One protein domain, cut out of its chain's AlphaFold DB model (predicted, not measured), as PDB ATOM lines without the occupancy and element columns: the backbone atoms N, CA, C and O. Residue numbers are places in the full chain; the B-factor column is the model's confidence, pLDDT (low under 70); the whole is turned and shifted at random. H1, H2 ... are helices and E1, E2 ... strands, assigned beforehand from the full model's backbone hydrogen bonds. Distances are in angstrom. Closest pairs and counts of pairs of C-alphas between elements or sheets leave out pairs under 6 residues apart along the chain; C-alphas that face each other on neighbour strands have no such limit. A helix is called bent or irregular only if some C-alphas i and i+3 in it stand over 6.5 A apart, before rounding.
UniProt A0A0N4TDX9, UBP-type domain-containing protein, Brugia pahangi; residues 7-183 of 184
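What this domain is: This is residues 7 to 183 of the 184 residues of the protein "UBP-type domain-containing protein" of Brugia pahangi (UniProt A0A0N4TDX9). A small, twisted five-stranded sheet has H1 over one face and H3 over the other; H4 runs beside H1, and H7 passes the ends of H4 and H1 to reach H2. From this body a wide, open loop reaches out after H4, with H5 and H6 at its far side, and returns to H7. The printed part has 177 residues with seven named helices and five named strands, in the order H1 H2 E1 E2 H3 E3 E4 E5 H4 H5 H6 H7; the class is mixed, and the antiparallel sheet runs E2 E1 E3 E4 E5. It is only just compact, close to loose, with a radius of gyration of the C-alphas of 18.7 A and spans of 56 by 39 by 25 A.

How they stand to each other: Begin at the sheet, strand beside strand: E2, residues 64 to 66; E1, 55 to 58; E3, 81 to 84; E4, 90 to 92; E5, 97 to 99. Within hydrogen-bond range look for N 65 and O 56, 3.0 A, in the hairpin E1 and E2; N 57 and O 83, 2.8 A, between E1 and E3; N 91 and O 82, 2.7 A, and N 99 and O 90, 2.8 A, in the hairpins of the meander E3 E4 E5, each strand the antiparallel neighbour of the one before. H3, residues 67 to 77, is over E1 at a height over the sheet of 8.1 A; with E2 and E3 it makes a split strand-helix-strand unit, E1 between the two strands, with a right-handed crossover. H1, residues 7 to 27, is on the opposite face, at a height of 8.8 A, giving three layers, helices on both faces. With residues 16 to 24 H1 touches H4, residues 102 to 118, at a shallow tilt of 5 degrees, the same way; the closest C-alphas, of Tyr 24 and Ala 111, are 5.8 A apart. H2, residues 32 to 41, touches H1 at Val 26 and His 38, C-alphas 4.5 A apart, and only grazes the sheet. H7, residues 161 to 181, touches H2 about perpendicular, at 85 degrees, with C-alphas of Ser 180 and Ala 39 5.6 A apart. H5, residues 131 to 139, and H6, residues 141 to 144, only just touch, only at the corner, with 3 pairs of C-alphas within 8 A. Every O i to N i+4 pair is within hydrogen-bond range in H2, H3, H4 and H5, against 14 of 17 in H1 and 16 of 17 in H7; H6 is too short for one.

Where its parts are: Find C-alpha 7 at (69.041, 95.604, 157.332); from there H1 runs 23.8 A to C-alpha 27, irregular, with C-alphas 10 and 13 8.3 A apart. H4 runs 24.2 A from C-alpha 102 at (69.822, 104.348, 144.305), and H7 29.3 A to C-alpha 181 at (64.759, 76.733, 124.159).

The domain as a whole: The farthest C-alphas, of Ala 76 and Ser 150, are 58.2 A apart, and the printed part has no cut. The links H2 to E1, H4 to H5 and H6 to H7 are long; residues 138 to 143 and 145 to 164 stand free. Look for low pLDDT, under 70, at residues 50 to 53, 128, 137 to 138 and 140 to 183.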
ATOM      1  N   HIS A   7      68.295  96.838 157.566       87.44
ATOM      2  CA  HIS A   7      69.041  95.604 157.332       87.44
ATOM      3  C   HIS A   7      70.027  95.714 156.160       87.44
ATOM      4  O   HIS A   7      71.007  94.969 156.121       87.44
ATOM      5  N   ILE A   8      69.797  96.627 155.201       85.31
ATOM      6  CA  ILE A   8      70.685  96.754 154.037       85.31
ATOM      7  C   ILE A   8      72.033  97.354 154.421       85.31
ATOM      8  O   ILE A   8      73.051  96.887 153.923       85.31
ATOM      9  N   GLY A   9      72.060  98.331 155.335       80.19
ATOM     10  CA  GLY A   9      73.282  99.059 155.691       80.19
ATOM     11  C   GLY A   9      74.398  98.138 156.191       80.19
ATOM     12  O   GLY A   9      75.559  98.332 155.848       80.19
ATOM     13  N   ILE A  10      74.035  97.074 156.912       80.44
ATOM     14  CA  ILE A  10      74.975  96.077 157.442       80.44
ATOM     15  C   ILE A  10      75.609  95.248 156.310       80.44
ATOM     16  O   ILE A  10      76.797  94.942 156.349       80.44
ATOM     17  N   ASN A  11      74.834  94.910 155.275       80.88
ATOM     18  CA  ASN A  11      75.233  93.973 154.220       80.88
ATOM     19  C   ASN A  11      75.461  94.635 152.851       80.88
ATOM     20  O   ASN A  11      75.685  93.933 151.861       80.88
ATOM     21  N   GLN A  12      75.428  95.969 152.772       83.69
ATOM     22  CA  GLN A  12      75.305  96.717 151.518       83.69
ATOM     23  C   GLN A  12      76.384  96.328 150.505       83.69
ATOM     24  O   GLN A  12      76.069  95.969 149.377       83.69
ATOM     25  N   ARG A  13      77.658  96.292 150.918       84.62
ATOM     26  CA  ARG A  13      78.779  95.968 150.019       84.62
ATOM     27  C   ARG A  13      78.696  94.545 149.455       84.62
ATOM     28  O   ARG A  13      78.949  94.340 148.267       84.62
ATOM     29  N   ALA A  14      78.364  93.566 150.296       85.88
ATOM     30  CA  ALA A  14      78.231  92.173 149.877       85.88
ATOM     31  C   ALA A  14      77.032  92.004 148.931       85.88
ATOM     32  O   ALA A  14      77.169  91.408 147.862       85.88
ATOM     33  N   LEU A  15      75.897  92.617 149.278       87.12
ATOM     34  CA  LEU A  15      74.689  92.623 148.459       87.12
ATOM     35  C   LEU A  15      74.921  93.286 147.103       87.12
ATOM     36  O   LEU A  15      74.563  92.693 146.096       87.12
ATOM     37  N   SER A  16      75.575  94.451 147.043       87.75
ATOM     38  CA  SER A  16      75.887  95.127 145.777       87.75
ATOM     39  C   SER A  16      76.743  94.249 144.863       87.75
ATOM     40  O   SER A  16      76.510  94.196 143.657       87.75
ATOM     41  N   LYS A  17      77.714  93.513 145.419       88.00
ATOM     42  CA  LYS A  17      78.559  92.598 144.639       88.00
ATOM     43  C   LYS A  17      77.758  91.420 144.076       88.00
ATOM     44  O   LYS A  17      77.892  91.102 142.889       88.00
ATOM     45  N   THR A  18      76.929  90.787 144.908       87.25
ATOM     46  CA  THR A  18      76.065  89.680 144.475       87.25
ATOM     47  C   THR A  18      75.036  90.157 143.459       87.25
ATOM     48  O   THR A  18      74.890  89.533 142.411       87.25
ATOM     49  N   LEU A  19      74.389  91.295 143.718       88.62
ATOM     50  CA  LEU A  19      73.447  91.933 142.808       88.62
ATOM     51  C   LEU A  19      74.095  92.167 141.449       88.62
ATOM     52  O   LEU A  19      73.557  91.699 140.459       88.62
ATOM     53  N   ASN A  20      75.266  92.805 141.390       89.94
ATOM     54  CA  ASN A  20      75.963  93.037 140.124       89.94
ATOM     55  C   ASN A  20      76.223  91.724 139.377       89.94
ATOM     56  O   ASN A  20      75.976  91.620 138.180       89.94
ATOM     57  N   SER A  21      76.642  90.680 140.086       88.31
ATOM     58  CA  SER A  21      76.881  89.377 139.464       88.31
ATOM     59  C   SER A  21      75.591  88.771 138.894       88.31
ATOM     60  O   SER A  21      75.574  88.338 137.745       88.31
ATOM     61  N   VAL A  22      74.487  88.789 139.649       89.19
ATOM     62  CA  VAL A  22      73.186  88.255 139.207       89.19
ATOM     63  C   VAL A  22      72.589  89.103 138.082       89.19
ATOM     64  O   VAL A  22      72.111  88.564 137.087       89.19
ATOM     65  N   VAL A  23      72.656  90.424 138.192       90.38
ATOM     66  CA  VAL A  23      72.107  91.369 137.221       90.38
ATOM     67  C   VAL A  23      72.797  91.219 135.865       90.38
ATOM     68  O   VAL A  23      72.112  91.065 134.860       90.38
ATOM     69  N   TYR A  24      74.132  91.210 135.812       88.56
ATOM     70  CA  TYR A  24      74.859  91.123 134.540       88.56
ATOM     71  C   TYR A  24      74.931  89.697 133.970       88.56
ATOM     72  O   TYR A  24      74.975  89.534 132.750       88.56
ATOM     73  N   ALA A  25      74.964  88.659 134.816       86.94
ATOM     74  CA  ALA A  25      75.111  87.276 134.349       86.94
ATOM     75  C   ALA A  25      73.776  86.556 134.129       86.94
ATOM     76  O   ALA A  25      73.695  85.691 133.263       86.94
ATOM     77  N   VAL A  26      72.748  86.880 134.918       85.81
ATOM     78  CA  VAL A  26      71.455  86.184 134.892       85.81
ATOM     79  C   VAL A  26      70.356  87.088 134.353       85.81
ATOM     80  O   VAL A  26      69.632  86.655 133.476       85.81
ATOM     81  N   ILE A  27      70.196  88.325 134.816       88.00
ATOM     82  CA  ILE A  27      69.005  89.126 134.466       88.00
ATOM     83  C   ILE A  27      69.143  89.786 133.087       88.00
ATOM     84  O   ILE A  27      68.261  89.663 132.240       88.00
ATOM     85  N   PHE A  28      70.276  90.445 132.838       89.56
ATOM     86  CA  PHE A  28      70.574  91.178 131.605       89.56
ATOM     87  C   PHE A  28      71.847  90.637 130.929       89.56
ATOM     88  O   PHE A  28      72.849  91.354 130.824       89.56
ATOM     89  N   PRO A  29      71.846  89.372 130.465       88.69
ATOM     90  CA  PRO A  29      73.023  88.758 129.870       88.69
ATOM     91  C   PRO A  29      73.385  89.446 128.547       88.69
ATOM     92  O   PRO A  29      72.635  89.400 127.575       88.69
ATOM     93  N   ASN A  30      74.566  90.063 128.480       87.81
ATOM     94  CA  ASN A  30      75.018  90.817 127.300       87.81
ATOM     95  C   ASN A  30      76.041  90.068 126.419       87.81
ATOM     96  O   ASN A  30      76.436  90.567 125.368       87.81
ATOM     97  N   ASN A  31      76.468  88.867 126.814       87.06
ATOM     98  CA  ASN A  31      77.449  88.052 126.093       87.06
ATOM     99  C   ASN A  31      77.049  86.567 126.091       87.06
ATOM    100  O   ASN A  31      76.163  86.152 126.838       87.06
ATOM    101  N   ALA A  32      77.684  85.757 125.236       86.81
ATOM    102  CA  ALA A  32      77.345  84.337 125.085       86.81
ATOM    103  C   ALA A  32      77.498  83.549 126.393       86.81
ATOM    104  O   ALA A  32      76.614  82.771 126.747       86.81
ATOM    105  N   LYS A  33      78.561  83.819 127.159       88.75
ATOM    106  CA  LYS A  33      78.813  83.118 128.417       88.75
ATOM    107  C   LYS A  33      77.741  83.403 129.469       88.75
ATOM    108  O   LYS A  33      77.283  82.489 130.147       88.75
ATOM    109  N   ALA A  34      77.306  84.656 129.573       87.31
ATOM    110  CA  ALA A  34      76.211  85.061 130.447       87.31
ATOM    111  C   ALA A  34      74.882  84.415 130.022       87.31
ATOM    112  O   ALA A  34      74.111  83.984 130.870       87.31
ATOM    113  N   ARG A  35      74.629  84.251 128.716       86.00
ATOM    114  CA  ARG A  35      73.427  83.546 128.232       86.00
ATOM    115  C   ARG A  35      73.404  82.067 128.629       86.00
ATOM    116  O   ARG A  35      72.358  81.578 129.044       86.00
ATOM    117  N   GLU A  36      74.543  81.373 128.575       87.62
ATOM    118  CA  GLU A  36      74.646  79.991 129.080       87.62
ATOM    119  C   GLU A  36      74.325  79.908 130.577       87.62
ATOM    120  O   GLU A  36      73.645  78.986 131.028       87.62
ATOM    121  N   VAL A  37      74.827  80.872 131.354       86.50
ATOM    122  CA  VAL A  37      74.564  80.976 132.791       86.50
ATOM    123  C   VAL A  37      73.074  81.225 133.027       86.50
ATOM    124  O   VAL A  37      72.448  80.453 133.750       86.50
ATOM    125  N   HIS A  38      72.474  82.212 132.358       85.75
ATOM    126  CA  HIS A  38      71.036  82.482 132.416       85.75
ATOM    127  C   HIS A  38      70.202  81.213 132.178       85.75
ATOM    128  O   HIS A  38      69.404  80.836 133.034       85.75
ATOM    129  N   ALA A  39      70.464  80.472 131.095       83.00
ATOM    130  CA  ALA A  39      69.731  79.250 130.751       83.00
ATOM    131  C   ALA A  39      69.780  78.152 131.842       83.00
ATOM    132  O   ALA A  39      68.866  77.325 131.949       83.00
ATOM    133  N   ARG A  40      70.829  78.137 132.678       82.00
ATOM    134  CA  ARG A  40      70.950  77.215 133.822       82.00
ATOM    135  C   ARG A  40      70.111  77.654 135.023       82.00
ATOM    136  O   ARG A  40      69.584  76.791 135.722       82.00
ATOM    137  N   TYR A  41      69.975  78.961 135.247       78.62
ATOM    138  CA  TYR A  41      69.395  79.544 136.465       78.62
ATOM    139  C   TYR A  41      67.940  80.035 136.321       78.62
ATOM    140  O   TYR A  41      67.348  80.501 137.290       78.62
ATOM    141  N   ILE A  42      67.311  79.835 135.158       75.62
ATOM    142  CA  ILE A  42      65.882  80.122 134.896       75.62
ATOM    143  C   ILE A  42      64.911  79.017 135.363       75.62
ATOM    144  O   ILE A  42      63.784  78.915 134.880       75.62
ATOM    145  N   ARG A  43      65.335  78.128 136.268       83.44
ATOM    146  CA  ARG A  43      64.497  77.034 136.789       83.44
ATOM    147  C   ARG A  43      64.480  77.034 138.301       83.44
ATOM    148  O   ARG A  43      65.534  77.100 138.929       83.44
ATOM    149  N   CYS A  44      63.292  76.895 138.885       87.38
ATOM    150  CA  CYS A  44      63.188  76.703 140.326       87.38
ATOM    151  C   CYS A  44      63.878  75.395 140.722       87.38
ATOM    152  O   CYS A  44      63.625  74.349 140.125       87.38
ATOM    153  N   ILE A  45      64.730  75.438 141.749       86.69
ATOM    154  CA  ILE A  45      65.427  74.241 142.223       86.69
ATOM    155  C   ILE A  45      64.466  73.168 142.760       86.69
ATOM    156  O   ILE A  45      64.775  71.987 142.612       86.69
ATOM    157  N   GLN A  46      63.307  73.567 143.295       86.81
ATOM    158  CA  GLN A  46      62.308  72.672 143.890       86.81
ATOM    159  C   GLN A  46      61.311  72.153 142.844       86.81
ATOM    160  O   GLN A  46      61.387  70.998 142.440       86.81
ATOM    161  N   CYS A  47      60.428  73.008 142.319       87.56
ATOM    162  CA  CYS A  47      59.362  72.586 141.398       87.56
ATOM    163  C   CYS A  47      59.770  72.515 139.918       87.56
ATOM    164  O   CYS A  47      58.951  72.162 139.075       87.56
ATOM    165  N   LYS A  48      61.011  72.885 139.569       83.69
ATOM    166  CA  LYS A  48      61.549  72.893 138.191       83.69
ATOM    167  C   LYS A  48      60.780  73.759 137.180       83.69
ATOM    168  O   LYS A  48      61.133  73.763 136.000       83.69
ATOM    169  N   THR A  49      59.796  74.544 137.621       79.38
ATOM    170  CA  THR A  49      59.040  75.465 136.762       79.38
ATOM    171  C   THR A  49      59.938  76.572 136.208       79.38
ATOM    172  O   THR A  49      60.825  77.064 136.910       79.38
ATOM    173  N   ARG A  50      59.665  76.989 134.964       68.00
ATOM    174  CA  ARG A  50      60.378  78.051 134.220       68.00
ATOM    175  C   ARG A  50      59.636  79.398 134.219       68.00
ATOM    176  O   ARG A  50      59.752  80.174 133.278       68.00
ATOM    177  N   LEU A  51      58.813  79.663 135.233       65.56
ATOM    178  CA  LEU A  51      58.028  80.899 135.318       65.56
ATOM    179  C   LEU A  51      58.934  82.082 135.686       65.56
ATOM    180  O   LEU A  51      58.983  82.482 136.845       65.56
ATOM    181  N   ASN A  52      59.651  82.623 134.692       63.50
ATOM    182  CA  ASN A  52      60.666  83.674 134.847       63.50
ATOM    183  C   ASN A  52      60.187  84.884 135.666       63.50
ATOM    184  O   ASN A  52      60.968  85.409 136.455       63.50
ATOM    185  N   ALA A  53      58.913  85.278 135.543       66.75
ATOM    186  CA  ALA A  53      58.334  86.410 136.275       66.75
ATOM    187  C   ALA A  53      58.354  86.233 137.807       66.75
ATOM    188  O   ALA A  53      58.484  87.185 138.568       66.75
ATOM    189  N   LEU A  54      58.276  84.988 138.286       78.75
ATOM    190  CA  LEU A  54      58.235  84.680 139.718       78.75
ATOM    191  C   LEU A  54      59.562  84.123 140.234       78.75
ATOM    192  O   LEU A  54      59.614  83.647 141.365       78.75
ATOM    193  N   MET A  55      60.616  84.128 139.416       87.38
ATOM    194  CA  MET A  55      61.919  83.599 139.805       87.38
ATOM    195  C   MET A  55      62.686  84.609 140.653       87.38
ATOM    196  O   MET A  55      62.794  85.791 140.324       87.38
ATOM    197  N   CYS A  56      63.278  84.113 141.729       89.94
ATOM    198  CA  CYS A  56      64.102  84.874 142.648       89.94
ATOM    199  C   CYS A  56      65.432  84.154 142.892       89.94
ATOM    200  O   CYS A  56      65.505  82.922 142.915       89.94
ATOM    201  N   ALA A  57      66.481  84.939 143.105       91.00
ATOM    202  CA  ALA A  57      67.809  84.478 143.480       91.00
ATOM    203  C   ALA A  57      68.105  84.894 144.923       91.00
ATOM    204  O   ALA A  57      67.937  86.060 145.275       91.00
ATOM    205  N   CYS A  58      68.566  83.972 145.766       92.38
ATOM    206  CA  CYS A  58      69.043  84.329 147.101       92.38
ATOM    207  C   CYS A  58      70.345  85.142 147.001       92.38
ATOM    208  O   CYS A  58      71.230  84.801 146.220       92.38
ATOM    209  N   CYS A  59      70.506  86.189 147.813       90.94
ATOM    210  CA  CYS A  59      71.744  86.982 147.810       90.94
ATOM    211  C   CYS A  59      72.869  86.377 148.666       90.94
ATOM    212  O   CYS A  59      74.018  86.806 148.564       90.94
ATOM    213  N   GLN A  60      72.538  85.414 149.529       90.06
ATOM    214  CA  GLN A  60      73.461  84.808 150.497       90.06
ATOM    215  C   GLN A  60      73.895  83.390 150.100       90.06
ATOM    216  O   GLN A  60      74.837  82.848 150.670       90.06
ATOM    217  N   CYS A  61      73.245  82.777 149.105       90.38
ATOM    218  CA  CYS A  61      73.602  81.449 148.607       90.38
ATOM    219  C   CYS A  61      73.215  81.274 147.133       90.38
ATOM    220  O   CYS A  61      72.455  82.059 146.581       90.38
ATOM    221  N   SER A  62      73.675  80.197 146.497       87.94
ATOM    222  CA  SER A  62      73.438  79.892 145.076       87.94
ATOM    223  C   SER A  62      72.028  79.362 144.750       87.94
ATOM    224  O   SER A  62      71.836  78.661 143.756       87.94
ATOM    225  N   THR A  63      71.026  79.666 145.580       90.56
ATOM    226  CA  THR A  63      69.663  79.138 145.425       90.56
ATOM    227  C   THR A  63      68.831  80.024 144.504       90.56
ATOM    228  O   THR A  63      68.665  81.214 144.765       90.56
ATOM    229  N   PHE A  64      68.250  79.404 143.475       90.19
ATOM    230  CA  PHE A  64      67.274  80.009 142.571       90.19
ATOM    231  C   PHE A  64      65.943  79.277 142.710       90.19
ATOM    232  O   PHE A  64      65.867  78.049 142.579       90.19
ATOM    233  N   ALA A  65      64.887  80.020 143.011       91.31
ATOM    234  CA  ALA A  65      63.588  79.450 143.327       91.31
ATOM    235  C   ALA A  65      62.456  80.388 142.902       91.31
ATOM    236  O   ALA A  65      62.677  81.582 142.728       91.31
ATOM    237  N   CYS A  66      61.249  79.853 142.716       90.38
ATOM    238  CA  CYS A  66      60.077  80.700 142.515       90.38
ATOM    239  C   CYS A  66      59.671  81.386 143.830       90.38
ATOM    240  O   CYS A  66      60.107  80.967 144.902       90.38
ATOM    241  N   LEU A  67      58.804  82.394 143.744       88.12
ATOM    242  CA  LEU A  67      58.387  83.250 144.858       88.12
ATOM    243  C   LEU A  67      57.955  82.485 146.124       88.12
ATOM    244  O   LEU A  67      58.321  82.872 147.229       88.12
ATOM    245  N   THR A  68      57.226  81.379 145.976       88.94
ATOM    246  CA  THR A  68      56.807  80.539 147.111       88.94
ATOM    247  C   THR A  68      58.006  79.853 147.773       88.94
ATOM    248  O   THR A  68      58.295  80.072 148.943       88.94
ATOM    249  N   HIS A  69      58.787  79.103 146.995       91.81
ATOM    250  CA  HIS A  69      59.921  78.334 147.503       91.81
ATOM    251  C   HIS A  69      61.097  79.202 147.975       91.81
ATOM    252  O   HIS A  69      61.880  78.749 148.808       91.81
ATOM    253  N   ILE A  70      61.274  80.420 147.445       92.62
ATOM    254  CA  ILE A  70      62.307  81.331 147.956       92.62
ATOM    255  C   ILE A  70      61.922  81.864 149.335       92.62
ATOM    256  O   ILE A  70      62.801  82.020 150.176       92.62
ATOM    257  N   HIS A  71      60.632  82.102 149.581       92.00
ATOM    258  CA  HIS A  71      60.138  82.541 150.880       92.00
ATOM    259  C   HIS A  71      60.359  81.455 151.940       92.00
ATOM    260  O   HIS A  71      60.945  81.734 152.985       92.00
ATOM    261  N   ASP A  72      60.017  80.203 151.621       93.75
ATOM    262  CA  ASP A  72      60.278  79.051 152.496       93.75
ATOM    263  C   ASP A  72      61.779  78.845 152.739       93.75
ATOM    264  O   ASP A  72      62.216  78.587 153.858       93.75
ATOM    265  N   HIS A  73      62.600  79.007 151.697       94.25
ATOM    266  CA  HIS A  73      64.057  78.922 151.806       94.25
ATOM    267  C   HIS A  73      64.646  80.018 152.700       94.25
ATOM    268  O   HIS A  73      65.560  79.742 153.475       94.25
ATOM    269  N   MET A  74      64.147  81.250 152.590       94.00
ATOM    270  CA  MET A  74      64.575  82.366 153.436       94.00
ATOM    271  C   MET A  74      64.219  82.113 154.899       94.00
ATOM    272  O   MET A  74      65.079  82.300 155.757       94.00
ATOM    273  N   ALA A  75      63.021  81.588 155.166       94.00
ATOM    274  CA  ALA A  75      62.605  81.185 156.505       94.00
ATOM    275  C   ALA A  75      63.477  80.045 157.067       94.00
ATOM    276  O   ALA A  75      63.964  80.136 158.187       94.00
ATOM    277  N   ALA A  76      63.723  78.990 156.283       94.25
ATOM    278  CA  ALA A  76      64.439  77.798 156.742       94.25
ATOM    279  C   ALA A  76      65.950  78.004 156.939       94.25
ATOM    280  O   ALA A  76      66.558  77.325 157.762       94.25
ATOM    281  N   LYS A  77      66.575  78.891 156.151       93.81
ATOM    282  CA  LYS A  77      68.020  79.183 156.228       93.81
ATOM    283  C   LYS A  77      68.351  80.508 156.908       93.81
ATOM    284  O   LYS A  77      69.515  80.895 156.907       93.81
ATOM    285  N   GLU A  78      67.343  81.216 157.412       93.06
ATOM    286  CA  GLU A  78      67.488  82.551 158.005       93.06
ATOM    287  C   GLU A  78      68.190  83.549 157.061       93.06
ATOM    288  O   GLU A  78      68.979  84.408 157.462       93.06
ATOM    289  N   HIS A  79      67.907  83.437 155.761       93.94
ATOM    290  CA  HIS A  79      68.392  84.387 154.766       93.94
ATOM    291  C   HIS A  79      67.442  85.579 154.661       93.94
ATOM    292  O   HIS A  79      66.225  85.435 154.626       93.94
ATOM    293  N   LEU A  80      68.012  86.773 154.557       92.56
ATOM    294  CA  LEU A  80      67.288  88.036 154.651       92.56
ATOM    295  C   LEU A  80      66.974  88.660 153.294       92.56
ATOM    296  O   LEU A  80      66.075  89.495 153.212       92.56
ATOM    297  N   PHE A  81      67.727  88.310 152.248       92.94
ATOM    298  CA  PHE A  81      67.676  89.022 150.972       92.94
ATOM    299  C   PHE A  81      67.562  88.093 149.770       92.94
ATOM    300  O   PHE A  81      68.334  87.143 149.604       92.94
ATOM    301  N   ALA A  82      66.665  88.462 148.862       93.06
ATOM    302  CA  ALA A  82      66.520  87.849 147.550       93.06
ATOM    303  C   ALA A  82      66.423  88.926 146.463       93.06
ATOM    304  O   ALA A  82      65.983  90.037 146.723       93.06
ATOM    305  N   VAL A  83      66.825  88.605 145.238       91.56
ATOM    306  CA  VAL A  83      66.668  89.459 144.055       91.56
ATOM    307  C   VAL A  83      65.619  88.843 143.146       91.56
ATOM    308  O   VAL A  83      65.694  87.656 142.833       91.56
ATOM    309  N   SER A  84      64.659  89.644 142.690       88.44
ATOM    310  CA  SER A  84      63.741  89.246 141.619       88.44
ATOM    311  C   SER A  84      64.512  89.148 140.303       88.44
ATOM    312  O   SER A  84      65.153  90.108 139.885       88.44
ATOM    313  N   VAL A  85      64.455  87.993 139.640       86.44
ATOM    314  CA  VAL A  85      65.151  87.757 138.365       86.44
ATOM    315  C   VAL A  85      64.481  88.515 137.218       86.44
ATOM    316  O   VAL A  85      65.154  88.880 136.264       86.44
ATOM    317  N   GLU A  86      63.180  88.790 137.303       82.19
ATOM    318  CA  GLU A  86      62.477  89.575 136.285       82.19
ATOM    319  C   GLU A  86      62.868  91.052 136.332       82.19
ATOM    320  O   GLU A  86      63.151  91.674 135.309       82.19
ATOM    321  N   THR A  87      62.855  91.629 137.529       83.12
ATOM    322  CA  THR A  87      62.969  93.081 137.679       83.12
ATOM    323  C   THR A  87      64.372  93.525 138.059       83.12
ATOM    324  O   THR A  87      64.779  94.619 137.675       83.12
ATOM    325  N   GLY A  88      65.119  92.685 138.780       87.19
ATOM    326  CA  GLY A  88      66.400  93.010 139.403       87.19
ATOM    327  C   GLY A  88      66.288  93.788 140.713       87.19
ATOM    328  O   GLY A  88      67.307  94.280 141.190       87.19
ATOM    329  N   PHE A  89      65.091  93.916 141.296       88.75
ATOM    330  CA  PHE A  89      64.919  94.535 142.613       88.75
ATOM    331  C   PHE A  89      65.245  93.566 143.749       88.75
ATOM    332  O   PHE A  89      64.977  92.364 143.660       88.75
ATOM    333  N   ILE A  90      65.800  94.112 144.831       90.75
ATOM    334  CA  ILE A  90      66.106  93.372 146.054       90.75
ATOM    335  C   ILE A  90      64.893  93.399 146.970       90.75
ATOM    336  O   ILE A  90      64.368  94.457 147.290       90.75
ATOM    337  N   TYR A  91      64.491  92.227 147.426       91.12
ATOM    338  CA  TYR A  91      63.481  92.006 148.441       91.12
ATOM    339  C   TYR A  91      64.147  91.724 149.788       91.12
ATOM    340  O   TYR A  91      65.087  90.924 149.864       91.12
ATOM    341  N   CYS A  92      63.657  92.366 150.850       92.19
ATOM    342  CA  CYS A  92      64.078  92.099 152.219       92.19
ATOM    343  C   CYS A  92      62.992  91.316 152.960       92.19
ATOM    344  O   CYS A  92      61.908  91.836 153.213       92.19
ATOM    345  N   TYR A  93      63.323  90.094 153.372       92.06
ATOM    346  CA  TYR A  93      62.417  89.190 154.075       92.06
ATOM    347  C   TYR A  93      61.906  89.775 155.399       92.06
ATOM    348  O   TYR A  93      60.711  89.748 155.663       92.06
ATOM    349  N   GLN A  94      62.787  90.385 156.202       90.50
ATOM    350  CA  GLN A  94      62.404  90.977 157.492       90.50
ATOM    351  C   GLN A  94      61.529  92.229 157.362       90.50
ATOM    352  O   GLN A  94      60.712  92.490 158.239       90.50
ATOM    353  N   CYS A  95      61.700  93.018 156.298       90.19
ATOM    354  CA  CYS A  95      60.840  94.179 156.049       90.19
ATOM    355  C   CYS A  95      59.535  93.800 155.343       90.19
ATOM    356  O   CYS A  95      58.584  94.573 155.396       90.19
ATOM    357  N   GLY A  96      59.503  92.655 154.656       88.31
ATOM    358  CA  GLY A  96      58.386  92.273 153.799       88.31
ATOM    359  C   GLY A  96      58.235  93.155 152.554       88.31
ATOM    360  O   GLY A  96      57.184  93.118 151.923       88.31
ATOM    361  N   ASP A  97      59.257  93.938 152.200       89.12
ATOM    362  CA  ASP A  97      59.197  94.960 151.148       89.12
ATOM    363  C   ASP A  97      60.474  94.964 150.290       89.12
ATOM    364  O   ASP A  97      61.529  94.441 150.682       89.12
ATOM    365  N   PHE A  98      60.374  95.560 149.103       88.19
ATOM    366  CA  PHE A  98      61.516  95.823 148.242       88.19
ATOM    367  C   PHE A  98      62.374  96.957 148.801       88.19
ATOM    368  O   PHE A  98      61.896  97.929 149.382       88.19
ATOM    369  N   VAL A  99      63.684  96.823 148.618       87.81
ATOM    370  CA  VAL A  99      64.659  97.819 149.045       87.81
ATOM    371  C   VAL A  99      65.042  98.692 147.858       87.81
ATOM    372  O   VAL A  99      65.586  98.208 146.866       87.81
ATOM    373  N   TYR A 100      64.780  99.989 147.997       84.81
ATOM    374  CA  TYR A 100      65.072 101.010 146.994       84.81
ATOM    375  C   TYR A 100      66.378 101.730 147.351       84.81
ATOM    376  O   TYR A 100      66.382 102.725 148.076       84.81
ATOM    377  N   ASP A 101      67.502 101.185 146.883       85.75
ATOM    378  CA  ASP A 101      68.828 101.800 147.007       85.75
ATOM    379  C   ASP A 101      69.269 102.347 145.643       85.75
ATOM    380  O   ASP A 101      69.392 101.598 144.672       85.75
ATOM    381  N   ARG A 102      69.522 103.662 145.571       83.00
ATOM    382  CA  ARG A 102      69.822 104.348 144.305       83.00
ATOM    383  C   ARG A 102      71.060 103.775 143.605       83.00
ATOM    384  O   ARG A 102      71.041 103.626 142.390       83.00
ATOM    385  N   ALA A 103      72.111 103.407 144.342       85.19
ATOM    386  CA  ALA A 103      73.331 102.872 143.734       85.19
ATOM    387  C   ALA A 103      73.095 101.480 143.122       85.19
ATOM    388  O   ALA A 103      73.616 101.160 142.052       85.19
ATOM    389  N   MET A 104      72.276 100.658 143.777       86.62
ATOM    390  CA  MET A 104      71.864  99.353 143.260       86.62
ATOM    391  C   MET A 104      70.942  99.480 142.038       86.62
ATOM    392  O   MET A 104      71.104  98.749 141.060       86.62
ATOM    393  N   GLU A 105      70.009 100.434 142.058       87.69
ATOM    394  CA  GLU A 105      69.131 100.736 140.922       87.69
ATOM    395  C   GLU A 105      69.898 101.282 139.713       87.69
ATOM    396  O   GLU A 105      69.573 100.939 138.571       87.69
ATOM    397  N   ASP A 106      70.923 102.102 139.948       87.06
ATOM    398  CA  ASP A 106      71.812 102.623 138.913       87.06
ATOM    399  C   ASP A 106      72.563 101.483 138.216       87.06
ATOM    400  O   ASP A 106      72.490 101.361 136.991       87.06
ATOM    401  N   ALA A 107      73.180 100.578 138.982       88.94
ATOM    402  CA  ALA A 107      73.879  99.421 138.423       88.94
ATOM    403  C   ALA A 107      72.941  98.499 137.625       88.94
ATOM    404  O   ALA A 107      73.275  98.032 136.532       88.94
ATOM    405  N   ARG A 108      71.723  98.280 138.136       89.62
ATOM    406  CA  ARG A 108      70.673  97.526 137.442       89.62
ATOM    407  C   ARG A 108      70.304  98.163 136.102       89.62
ATOM    408  O   ARG A 108      70.221  97.467 135.089       89.62
ATOM    409  N   ARG A 109      70.104  99.483 136.084       88.56
ATOM    410  CA  ARG A 109      69.778 100.251 134.875       88.56
ATOM    411  C   ARG A 109      70.916 100.213 133.857       88.56
ATOM    412  O   ARG A 109      70.654 100.093 132.659       88.56
ATOM    413  N   ASP A 110      72.160 100.304 134.305       90.56
ATOM    414  CA  ASP A 110      73.325 100.264 133.421       90.56
ATOM    415  C   ASP A 110      73.489  98.895 132.758       90.56
ATOM    416  O   ASP A 110      73.773  98.822 131.558       90.56
ATOM    417  N   ALA A 111      73.237  97.814 133.500       90.75
ATOM    418  CA  ALA A 111      73.207  96.462 132.957       90.75
ATOM    419  C   ALA A 111      72.082  96.271 131.934       90.75
ATOM    420  O   ALA A 111      72.327  95.785 130.827       90.75
ATOM    421  N   GLU A 112      70.869  96.718 132.264       90.19
ATOM    422  CA  GLU A 112      69.718  96.687 131.363       90.19
ATOM    423  C   GLU A 112      70.026  97.437 130.061       90.19
ATOM    424  O   GLU A 112      69.868  96.899 128.966       90.19
ATOM    425  N   ASN A 113      70.551  98.658 130.163       90.62
ATOM    426  CA  ASN A 113      70.935  99.460 129.007       90.62
ATOM    427  C   ASN A 113      72.096  98.847 128.215       90.62
ATOM    428  O   ASN A 113      72.111  98.944 126.989       90.62
ATOM    429  N   GLY A 114      73.048  98.189 128.880       90.69
ATOM    430  CA  GLY A 114      74.108  97.428 128.222       90.69
ATOM    431  C   GLY A 114      73.559  96.276 127.385       90.69
ATOM    432  O   GLY A 114      73.923  96.128 126.219       90.69
ATOM    433  N   CYS A 115      72.630  95.508 127.948       88.56
ATOM    434  CA  CYS A 115      71.953  94.422 127.250       88.56
ATOM    435  C   CYS A 115      71.096  94.942 126.081       88.56
ATOM    436  O   CYS A 115      71.203  94.440 124.963       88.56
ATOM    437  N   ARG A 116      70.343  96.032 126.274       88.88
ATOM    438  CA  ARG A 116      69.569  96.694 125.209       88.88
ATOM    439  C   ARG A 116      70.440  97.136 124.038       88.88
ATOM    440  O   ARG A 116      70.106  96.832 122.897       88.88
ATOM    441  N   ARG A 117      71.585  97.773 124.311       89.69
ATOM    442  CA  ARG A 117      72.551  98.158 123.268       89.69
ATOM    443  C   ARG A 117      73.065  96.949 122.486       89.69
ATOM    444  O   ARG A 117      73.171  97.035 121.270       89.69
ATOM    445  N   SER A 118      73.308  95.815 123.151       87.62
ATOM    446  CA  SER A 118      73.728  94.573 122.475       87.62
ATOM    447  C   SER A 118      72.669  94.002 121.519       87.62
ATOM    448  O   SER A 118      73.006  93.263 120.601       87.62
ATOM    449  N   LEU A 119      71.400  94.376 121.713       86.06
ATOM    450  CA  LEU A 119      70.264  94.018 120.862       86.06
ATOM    451  C   LEU A 119      69.879  95.142 119.879       86.06
ATOM    452  O   LEU A 119      68.805  95.085 119.286       86.06
ATOM    453  N   ASN A 120      70.715  96.177 119.723       88.38
ATOM    454  CA  ASN A 120      70.427  97.379 118.925       88.38
ATOM    455  C   ASN A 120      69.138  98.116 119.342       88.38
ATOM    456  O   ASN A 120      68.497  98.787 118.534       88.38
ATOM    457  N   LEU A 121      68.750  98.006 120.614       88.00
ATOM    458  CA  LEU A 121      67.621  98.729 121.190       88.00
ATOM    459  C   LEU A 121      68.088 100.052 121.808       88.00
ATOM    460  O   LEU A 121      69.183 100.149 122.367       88.00
ATOM    461  N   SER A 122      67.219 101.066 121.775       86.44
ATOM    462  CA  SER A 122      67.458 102.350 122.444       86.44
ATOM    463  C   SER A 122      67.617 102.178 123.954       86.44
ATOM    464  O   SER A 122      66.996 101.304 124.561       86.44
ATOM    465  N   THR A 123      68.423 103.019 124.599       86.19
ATOM    466  CA  THR A 123      68.540 103.017 126.062       86.19
ATOM    467  C   THR A 123      67.227 103.455 126.715       86.19
ATOM    468  O   THR A 123      66.515 104.321 126.208       86.19
ATOM    469  N   ARG A 124      66.894 102.857 127.860       79.81
ATOM    470  CA  ARG A 124      65.852 103.369 128.747       79.81
ATOM    471  C   ARG A 124      66.455 104.456 129.631       79.81
ATOM    472  O   ARG A 124      67.376 104.195 130.411       79.81
ATOM    473  N   SER A 125      65.912 105.662 129.524       72.12
ATOM    474  CA  SER A 125      66.127 106.743 130.479       72.12
ATOM    475  C   SER A 125      64.943 106.791 131.446       72.12
ATOM    476  O   SER A 125      63.822 107.123 131.068       72.12
ATOM    477  N   ILE A 126      65.189 106.427 132.704       70.62
ATOM    478  CA  ILE A 126      64.257 106.687 133.803       70.62
ATOM    479  C   ILE A 126      64.703 108.006 134.416       70.62
ATOM    480  O   ILE A 126      65.865 108.143 134.802       70.62
ATOM    481  N   TRP A 127      63.811 108.991 134.450       72.75
ATOM    482  CA  TRP A 127      64.099 110.255 135.111       72.75
ATOM    483  C   TRP A 127      63.948 110.074 136.621       72.75
ATOM    484  O   TRP A 127      62.888 109.662 137.089       72.75
ATOM    485  N   TYR A 128      65.003 110.393 137.368       67.56
ATOM    486  CA  TYR A 128      64.953 110.485 138.822       67.56
ATOM    487  C   TYR A 128      65.117 111.950 139.228       67.56
ATOM    488  O   TYR A 128      66.064 112.592 138.762       67.56
ATOM    489  N   PRO A 129      64.255 112.488 140.109       71.12
ATOM    490  CA  PRO A 129      64.445 113.834 140.621       71.12
ATOM    491  C   PRO A 129      65.787 113.918 141.361       71.12
ATOM    492  O   PRO A 129      66.148 113.048 142.166       71.12
ATOM    493  N   GLY A 130      66.562 114.955 141.042       70.44
ATOM    494  CA  GLY A 130      67.765 115.308 141.794       70.44
ATOM    495  C   GLY A 130      67.399 115.879 143.165       70.44
ATOM    496  O   GLY A 130      66.261 116.298 143.360       70.44
ATOM    497  N   ALA A 131      68.367 115.935 144.089       74.62
ATOM    498  CA  ALA A 131      68.152 116.474 145.438       74.62
ATOM    499  C   ALA A 131      67.507 117.870 145.393       74.62
ATOM    500  O   ALA A 131      66.431 118.049 145.938       74.62
ATOM    501  N   ALA A 132      68.036 118.771 144.560       72.00
ATOM    502  CA  ALA A 132      67.478 120.112 144.376       72.00
ATOM    503  C   ALA A 132      65.997 120.136 143.943       72.00
ATOM    504  O   ALA A 132      65.259 121.033 144.330       72.00
ATOM    505  N   VAL A 133      65.543 119.167 143.137       73.62
ATOM    506  CA  VAL A 133      64.126 119.081 142.739       73.62
ATOM    507  C   VAL A 133      63.278 118.562 143.896       73.62
ATOM    508  O   VAL A 133      62.175 119.051 144.107       73.62
ATOM    509  N   VAL A 134      63.795 117.591 144.651       76.00
ATOM    510  CA  VAL A 134      63.128 117.062 145.847       76.00
ATOM    511  C   VAL A 134      62.986 118.151 146.909       76.00
ATOM    512  O   VAL A 134      61.898 118.299 147.460       76.00
ATOM    513  N   ASP A 135      64.034 118.944 147.130       76.06
ATOM    514  CA  ASP A 135      64.055 120.041 148.099       76.06
ATOM    515  C   ASP A 135      63.008 121.105 147.735       76.06
ATOM    516  O   ASP A 135      62.167 121.460 148.557       76.06
ATOM    517  N   VAL A 136      62.947 121.512 146.459       74.75
ATOM    518  CA  VAL A 136      61.915 122.443 145.964       74.75
ATOM    519  C   VAL A 136      60.499 121.903 146.188       74.75
ATOM    520  O   VAL A 136      59.609 122.667 146.557       74.75
ATOM    521  N   CYS A 137      60.274 120.603 145.977       66.62
ATOM    522  CA  CYS A 137      58.973 119.978 146.218       66.62
ATOM    523  C   CYS A 137      58.616 119.880 147.706       66.62
ATOM    524  O   CYS A 137      57.433 119.901 148.040       66.62
ATOM    525  N   HIS A 138      59.616 119.719 148.575       69.56
ATOM    526  CA  HIS A 138      59.430 119.619 150.018       69.56
ATOM    527  C   HIS A 138      59.120 120.988 150.636       69.56
ATOM    528  O   HIS A 138      58.226 121.092 151.473       69.56
ATOM    529  N   ASP A 139      59.820 122.031 150.187       74.50
ATOM    530  CA  ASP A 139      59.665 123.396 150.694       74.50
ATOM    531  C   ASP A 139      58.368 124.060 150.215       74.50
ATOM    532  O   ASP A 139      57.748 124.826 150.951       74.50
ATOM    533  N   ASP A 140      57.940 123.771 148.982       66.25
ATOM    534  CA  ASP A 140      56.694 124.294 148.428       66.25
ATOM    535  C   ASP A 140      56.092 123.330 147.387       66.25
ATOM    536  O   ASP A 140      56.390 123.411 146.189       66.25
ATOM    537  N   PRO A 141      55.175 122.434 147.791       63.81
ATOM    538  CA  PRO A 141      54.534 121.506 146.864       63.81
ATOM    539  C   PRO A 141      53.675 122.211 145.799       63.81
ATOM    540  O   PRO A 141      53.371 121.608 144.767       63.81
ATOM    541  N   THR A 142      53.307 123.487 145.984       61.97
ATOM    542  CA  THR A 142      52.543 124.259 144.987       61.97
ATOM    543  C   THR A 142      53.417 124.791 143.849       61.97
ATOM    544  O   THR A 142      52.917 124.988 142.739       61.97
ATOM    545  N   ARG A 143      54.741 124.899 144.049       56.84
ATOM    546  CA  ARG A 143      55.718 125.211 142.988       56.84
ATOM    547  C   ARG A 143      55.859 124.114 141.933       56.84
ATOM    548  O   ARG A 143      56.288 124.418 140.821       56.84
ATOM    549  N   MET A 144      55.449 122.874 142.221       53.78
ATOM    550  CA  MET A 144      55.350 121.825 141.193       53.78
ATOM    551  C   MET A 144      54.272 122.129 140.142       53.78
ATOM    552  O   MET A 144      54.337 121.626 139.018       53.78
ATOM    553  N   VAL A 145      53.283 122.969 140.464       55.19
ATOM    554  CA  VAL A 145      52.180 123.295 139.559       55.19
ATOM    555  C   VAL A 145      52.490 124.587 138.812       55.19
ATOM    556  O   VAL A 145      51.962 125.645 139.137       55.19
ATOM    557  N   ARG A 146      53.336 124.498 137.775       45.69
ATOM    558  CA  ARG A 146      53.334 125.443 136.636       45.69
ATOM    559  C   ARG A 146      54.109 124.938 135.413       45.69
ATOM    560  O   ARG A 146      54.752 125.710 134.710       45.69
ATOM    561  N   PHE A 147      53.949 123.664 135.054       39.69
ATOM    562  CA  PHE A 147      54.008 123.327 133.629       39.69
ATOM    563  C   PHE A 147      52.703 123.812 132.996       39.69
ATOM    564  O   PHE A 147      51.662 123.162 133.067       39.69
ATOM    565  N   SER A 148      52.752 125.039 132.473       37.34
ATOM    566  CA  SER A 148      51.672 125.660 131.711       37.34
ATOM    567  C   SER A 148      51.125 124.689 130.662       37.34
ATOM    568  O   SER A 148      51.880 124.018 129.954       37.34
ATOM    569  N   ARG A 149      49.795 124.688 130.523       40.59
ATOM    570  CA  ARG A 149      49.005 123.967 129.508       40.59
ATOM    571  C   ARG A 149      49.488 124.201 128.062       40.59
ATOM    572  O   ARG A 149      49.043 123.500 127.161       40.59
ATOM    573  N   SER A 150      50.390 125.159 127.844       40.06
ATOM    574  CA  SER A 150      50.883 125.606 126.539       40.06
ATOM    575  C   SER A 150      52.292 125.115 126.168       40.06
ATOM    576  O   SER A 150      52.781 125.469 125.098       40.06
ATOM    577  N   SER A 151      52.981 124.334 127.010       40.66
ATOM    578  CA  SER A 151      54.373 123.905 126.741       40.66
ATOM    579  C   SER A 151      54.570 122.389 126.715       40.66
ATOM    580  O   SER A 151      55.647 121.887 127.029       40.66
ATOM    581  N   ILE A 152      53.557 121.650 126.257       43.59
ATOM    582  CA  ILE A 152      53.719 120.254 125.838       43.59
ATOM    583  C   ILE A 152      54.511 120.243 124.519       43.59
ATOM    584  O   ILE A 152      53.946 120.199 123.432       43.59
ATOM    585  N   ARG A 153      55.844 120.274 124.594       49.69
ATOM    586  CA  ARG A 153      56.679 119.638 123.565       49.69
ATOM    587  C   ARG A 153      57.008 118.242 124.060       49.69
ATOM    588  O   ARG A 153      57.996 118.023 124.747       49.69
ATOM    589  N   GLY A 154      56.115 117.317 123.740       40.47
ATOM    590  CA  GLY A 154      56.247 115.914 124.092       40.47
ATOM    591  C   GLY A 154      54.912 115.206 123.971       40.47
ATOM    592  O   GLY A 154      54.293 114.887 124.979       40.47
ATOM    593  N   ASN A 155      54.469 114.948 122.740       42.03
ATOM    594  CA  ASN A 155      53.473 113.909 122.494       42.03
ATOM    595  C   ASN A 155      54.099 112.552 122.853       42.03
ATOM    596  O   ASN A 155      54.592 111.836 121.988       42.03
ATOM    597  N   PHE A 156      54.098 112.201 124.136       37.72
ATOM    598  CA  PHE A 156      54.265 110.826 124.581       37.72
ATOM    599  C   PHE A 156      52.887 110.320 124.986       37.72
ATOM    600  O   PHE A 156      52.308 110.773 125.966       37.72
ATOM    601  N   ASN A 157      52.332 109.413 124.185       31.31
ATOM    602  CA  ASN A 157      51.043 108.772 124.428       31.31
ATOM    603  C   ASN A 157      51.041 108.061 125.799       31.31
ATOM    604  O   ASN A 157      51.543 106.945 125.942       31.31
ATOM    605  N   ILE A 158      50.436 108.702 126.804       37.97
ATOM    606  CA  ILE A 158      50.396 108.268 128.215       37.97
ATOM    607  C   ILE A 158      49.650 106.932 128.413       37.97
ATOM    608  O   ILE A 158      49.807 106.283 129.441       37.97
ATOM    609  N   LYS A 159      48.908 106.432 127.416       33.59
ATOM    610  CA  LYS A 159      48.223 105.130 127.514       33.59
ATOM    611  C   LYS A 159      49.094 103.912 127.184       33.59
ATOM    612  O   LYS A 159      48.668 102.794 127.446       33.59
ATOM    613  N   HIS A 160      50.296 104.101 126.637       31.14
ATOM    614  CA  HIS A 160      51.162 102.983 126.243       31.14
ATOM    615  C   HIS A 160      52.317 102.712 127.221       31.14
ATOM    616  O   HIS A 160      52.884 101.627 127.187       31.14
ATOM    617  N   ILE A 161      52.671 103.629 128.124       41.38
ATOM    618  CA  ILE A 161      53.884 103.485 128.954       41.38
ATOM    619  C   ILE A 161      53.821 102.267 129.887       41.38
ATOM    620  O   ILE A 161      54.795 101.522 129.969       41.38
ATOM    621  N   SER A 162      52.679 101.996 130.520       32.25
ATOM    622  CA  SER A 162      52.509 100.807 131.365       32.25
ATOM    623  C   SER A 162      52.605  99.507 130.558       32.25
ATOM    624  O   SER A 162      53.293  98.582 130.982       32.25
ATOM    625  N   LEU A 163      52.030  99.453 129.350       30.80
ATOM    626  CA  LEU A 163      52.164  98.282 128.474       30.80
ATOM    627  C   LEU A 163      53.601  98.110 127.949       30.80
ATOM    628  O   LEU A 163      54.093  96.991 127.871       30.80
ATOM    629  N   TRP A 164      54.307  99.197 127.620       30.89
ATOM    630  CA  TRP A 164      55.680  99.143 127.104       30.89
ATOM    631  C   TRP A 164      56.713  98.776 128.173       30.89
ATOM    632  O   TRP A 164      57.688  98.099 127.840       30.89
ATOM    633  N   TYR A 165      56.513  99.161 129.440       34.88
ATOM    634  CA  TYR A 165      57.365  98.723 130.554       34.88
ATOM    635  C   TYR A 165      57.339  97.200 130.703       34.88
ATOM    636  O   TYR A 165      58.405  96.578 130.709       34.88
ATOM    637  N   TYR A 166      56.141  96.606 130.713       34.09
ATOM    638  CA  TYR A 166      55.975  95.155 130.746       34.09
ATOM    639  C   TYR A 166      56.465  94.498 129.453       34.09
ATOM    640  O   TYR A 166      57.244  93.554 129.528       34.09
ATOM    641  N   LEU A 167      56.101  95.008 128.272       32.94
ATOM    642  CA  LEU A 167      56.450  94.380 126.992       32.94
ATOM    643  C   LEU A 167      57.948  94.441 126.674       32.94
ATOM    644  O   LEU A 167      58.494  93.455 126.198       32.94
ATOM    645  N   THR A 168      58.656  95.541 126.953       39.81
ATOM    646  CA  THR A 168      60.080  95.655 126.566       39.81
ATOM    647  C   THR A 168      61.063  95.056 127.575       39.81
ATOM    648  O   THR A 168      62.145  94.646 127.156       39.81
ATOM    649  N   SER A 169      60.689  94.912 128.854       40.28
ATOM    650  CA  SER A 169      61.417  94.040 129.796       40.28
ATOM    651  C   SER A 169      61.190  92.568 129.430       40.28
ATOM    652  O   SER A 169      62.136  91.783 129.376       40.28
ATOM    653  N   ASN A 170      59.949  92.224 129.054       48.38
ATOM    654  CA  ASN A 170      59.615  90.913 128.509       48.38
ATOM    655  C   ASN A 170      60.325  90.623 127.186       48.38
ATOM    656  O   ASN A 170      60.640  89.470 126.962       48.38
ATOM    657  N   ILE A 171      60.617  91.590 126.311       51.50
ATOM    658  CA  ILE A 171      61.358  91.307 125.067       51.50
ATOM    659  C   ILE A 171      62.767  90.800 125.371       51.50
ATOM    660  O   ILE A 171      63.181  89.819 124.772       51.50
ATOM    661  N   ILE A 172      63.491  91.410 126.312       53.75
ATOM    662  CA  ILE A 172      64.853  90.971 126.654       53.75
ATOM    663  C   ILE A 172      64.800  89.574 127.284       53.75
ATOM    664  O   ILE A 172      65.475  88.657 126.822       53.75
ATOM    665  N   ILE A 173      63.935  89.386 128.284       51.81
ATOM    666  CA  ILE A 173      63.813  88.114 129.009       51.81
ATOM    667  C   ILE A 173      63.249  87.005 128.107       51.81
ATOM    668  O   ILE A 173      63.776  85.896 128.109       51.81
ATOM    669  N   ASN A 174      62.224  87.281 127.294       48.00
ATOM    670  CA  ASN A 174      61.638  86.292 126.385       48.00
ATOM    671  C   ASN A 174      62.536  85.995 125.189       48.00
ATOM    672  O   ASN A 174      62.600  84.833 124.819       48.00
ATOM    673  N   HIS A 175      63.260  86.968 124.621       52.09
ATOM    674  CA  HIS A 175      64.222  86.710 123.541       52.09
ATOM    675  C   HIS A 175      65.326  85.748 124.003       52.09
ATOM    676  O   HIS A 175      65.720  84.844 123.267       52.09
ATOM    677  N   TYR A 176      65.802  85.878 125.247       48.12
ATOM    678  CA  TYR A 176      66.745  84.907 125.804       48.12
ATOM    679  C   TYR A 176      66.080  83.611 126.276       48.12
ATOM    680  O   TYR A 176      66.714  82.560 126.182       48.12
ATOM    681  N   ALA A 177      64.812  83.637 126.696       44.50
ATOM    682  CA  ALA A 177      64.053  82.417 126.951       44.50
ATOM    683  C   ALA A 177      63.924  81.579 125.666       44.50
ATOM    684  O   ALA A 177      64.279  80.404 125.698       44.50
ATOM    685  N   THR A 178      63.537  82.162 124.521       43.38
ATOM    686  CA  THR A 178      63.464  81.455 123.225       43.38
ATOM    687  C   THR A 178      64.823  80.987 122.715       43.38
ATOM    688  O   THR A 178      64.914  79.867 122.217       43.38
ATOM    689  N   ILE A 179      65.901  81.763 122.887       42.81
ATOM    690  CA  ILE A 179      67.264  81.287 122.569       42.81
ATOM    691  C   ILE A 179      67.643  80.080 123.442       42.81
ATOM    692  O   ILE A 179      68.214  79.115 122.942       42.81
ATOM    693  N   SER A 180      67.274  80.095 124.726       38.59
ATOM    694  CA  SER A 180      67.529  78.981 125.649       38.59
ATOM    695  C   SER A 180      66.708  77.730 125.314       38.59
ATOM    696  O   SER A 180      67.137  76.632 125.651       38.59
ATOM    697  N   TYR A 181      65.549  77.868 124.659       39.84
ATOM    698  CA  TYR A 181      64.759  76.733 124.159       39.84
ATOM    699  C   TYR A 181      65.399  76.045 122.943       39.84
ATOM    700  O   TYR A 181      65.204  74.850 122.787       39.84
ATOM    701  N   ASN A 182      66.177  76.764 122.124       35.28
ATOM    702  CA  ASN A 182      66.847  76.218 120.930       35.28
ATOM    703  C   ASN A 182      68.271  75.687 121.194       35.28
ATOM    704  O   ASN A 182      68.914  75.178 120.281       35.28
ATOM    705  N   MET A 183      68.790  75.843 122.415       34.50
ATOM    706  CA  MET A 183      70.118  75.367 122.834       34.50
ATOM    707  C   MET A 183      70.070  74.069 123.667       34.50
ATOM    708  O   MET A 183      71.068  73.719 124.299       34.50
TER     709      MET A 183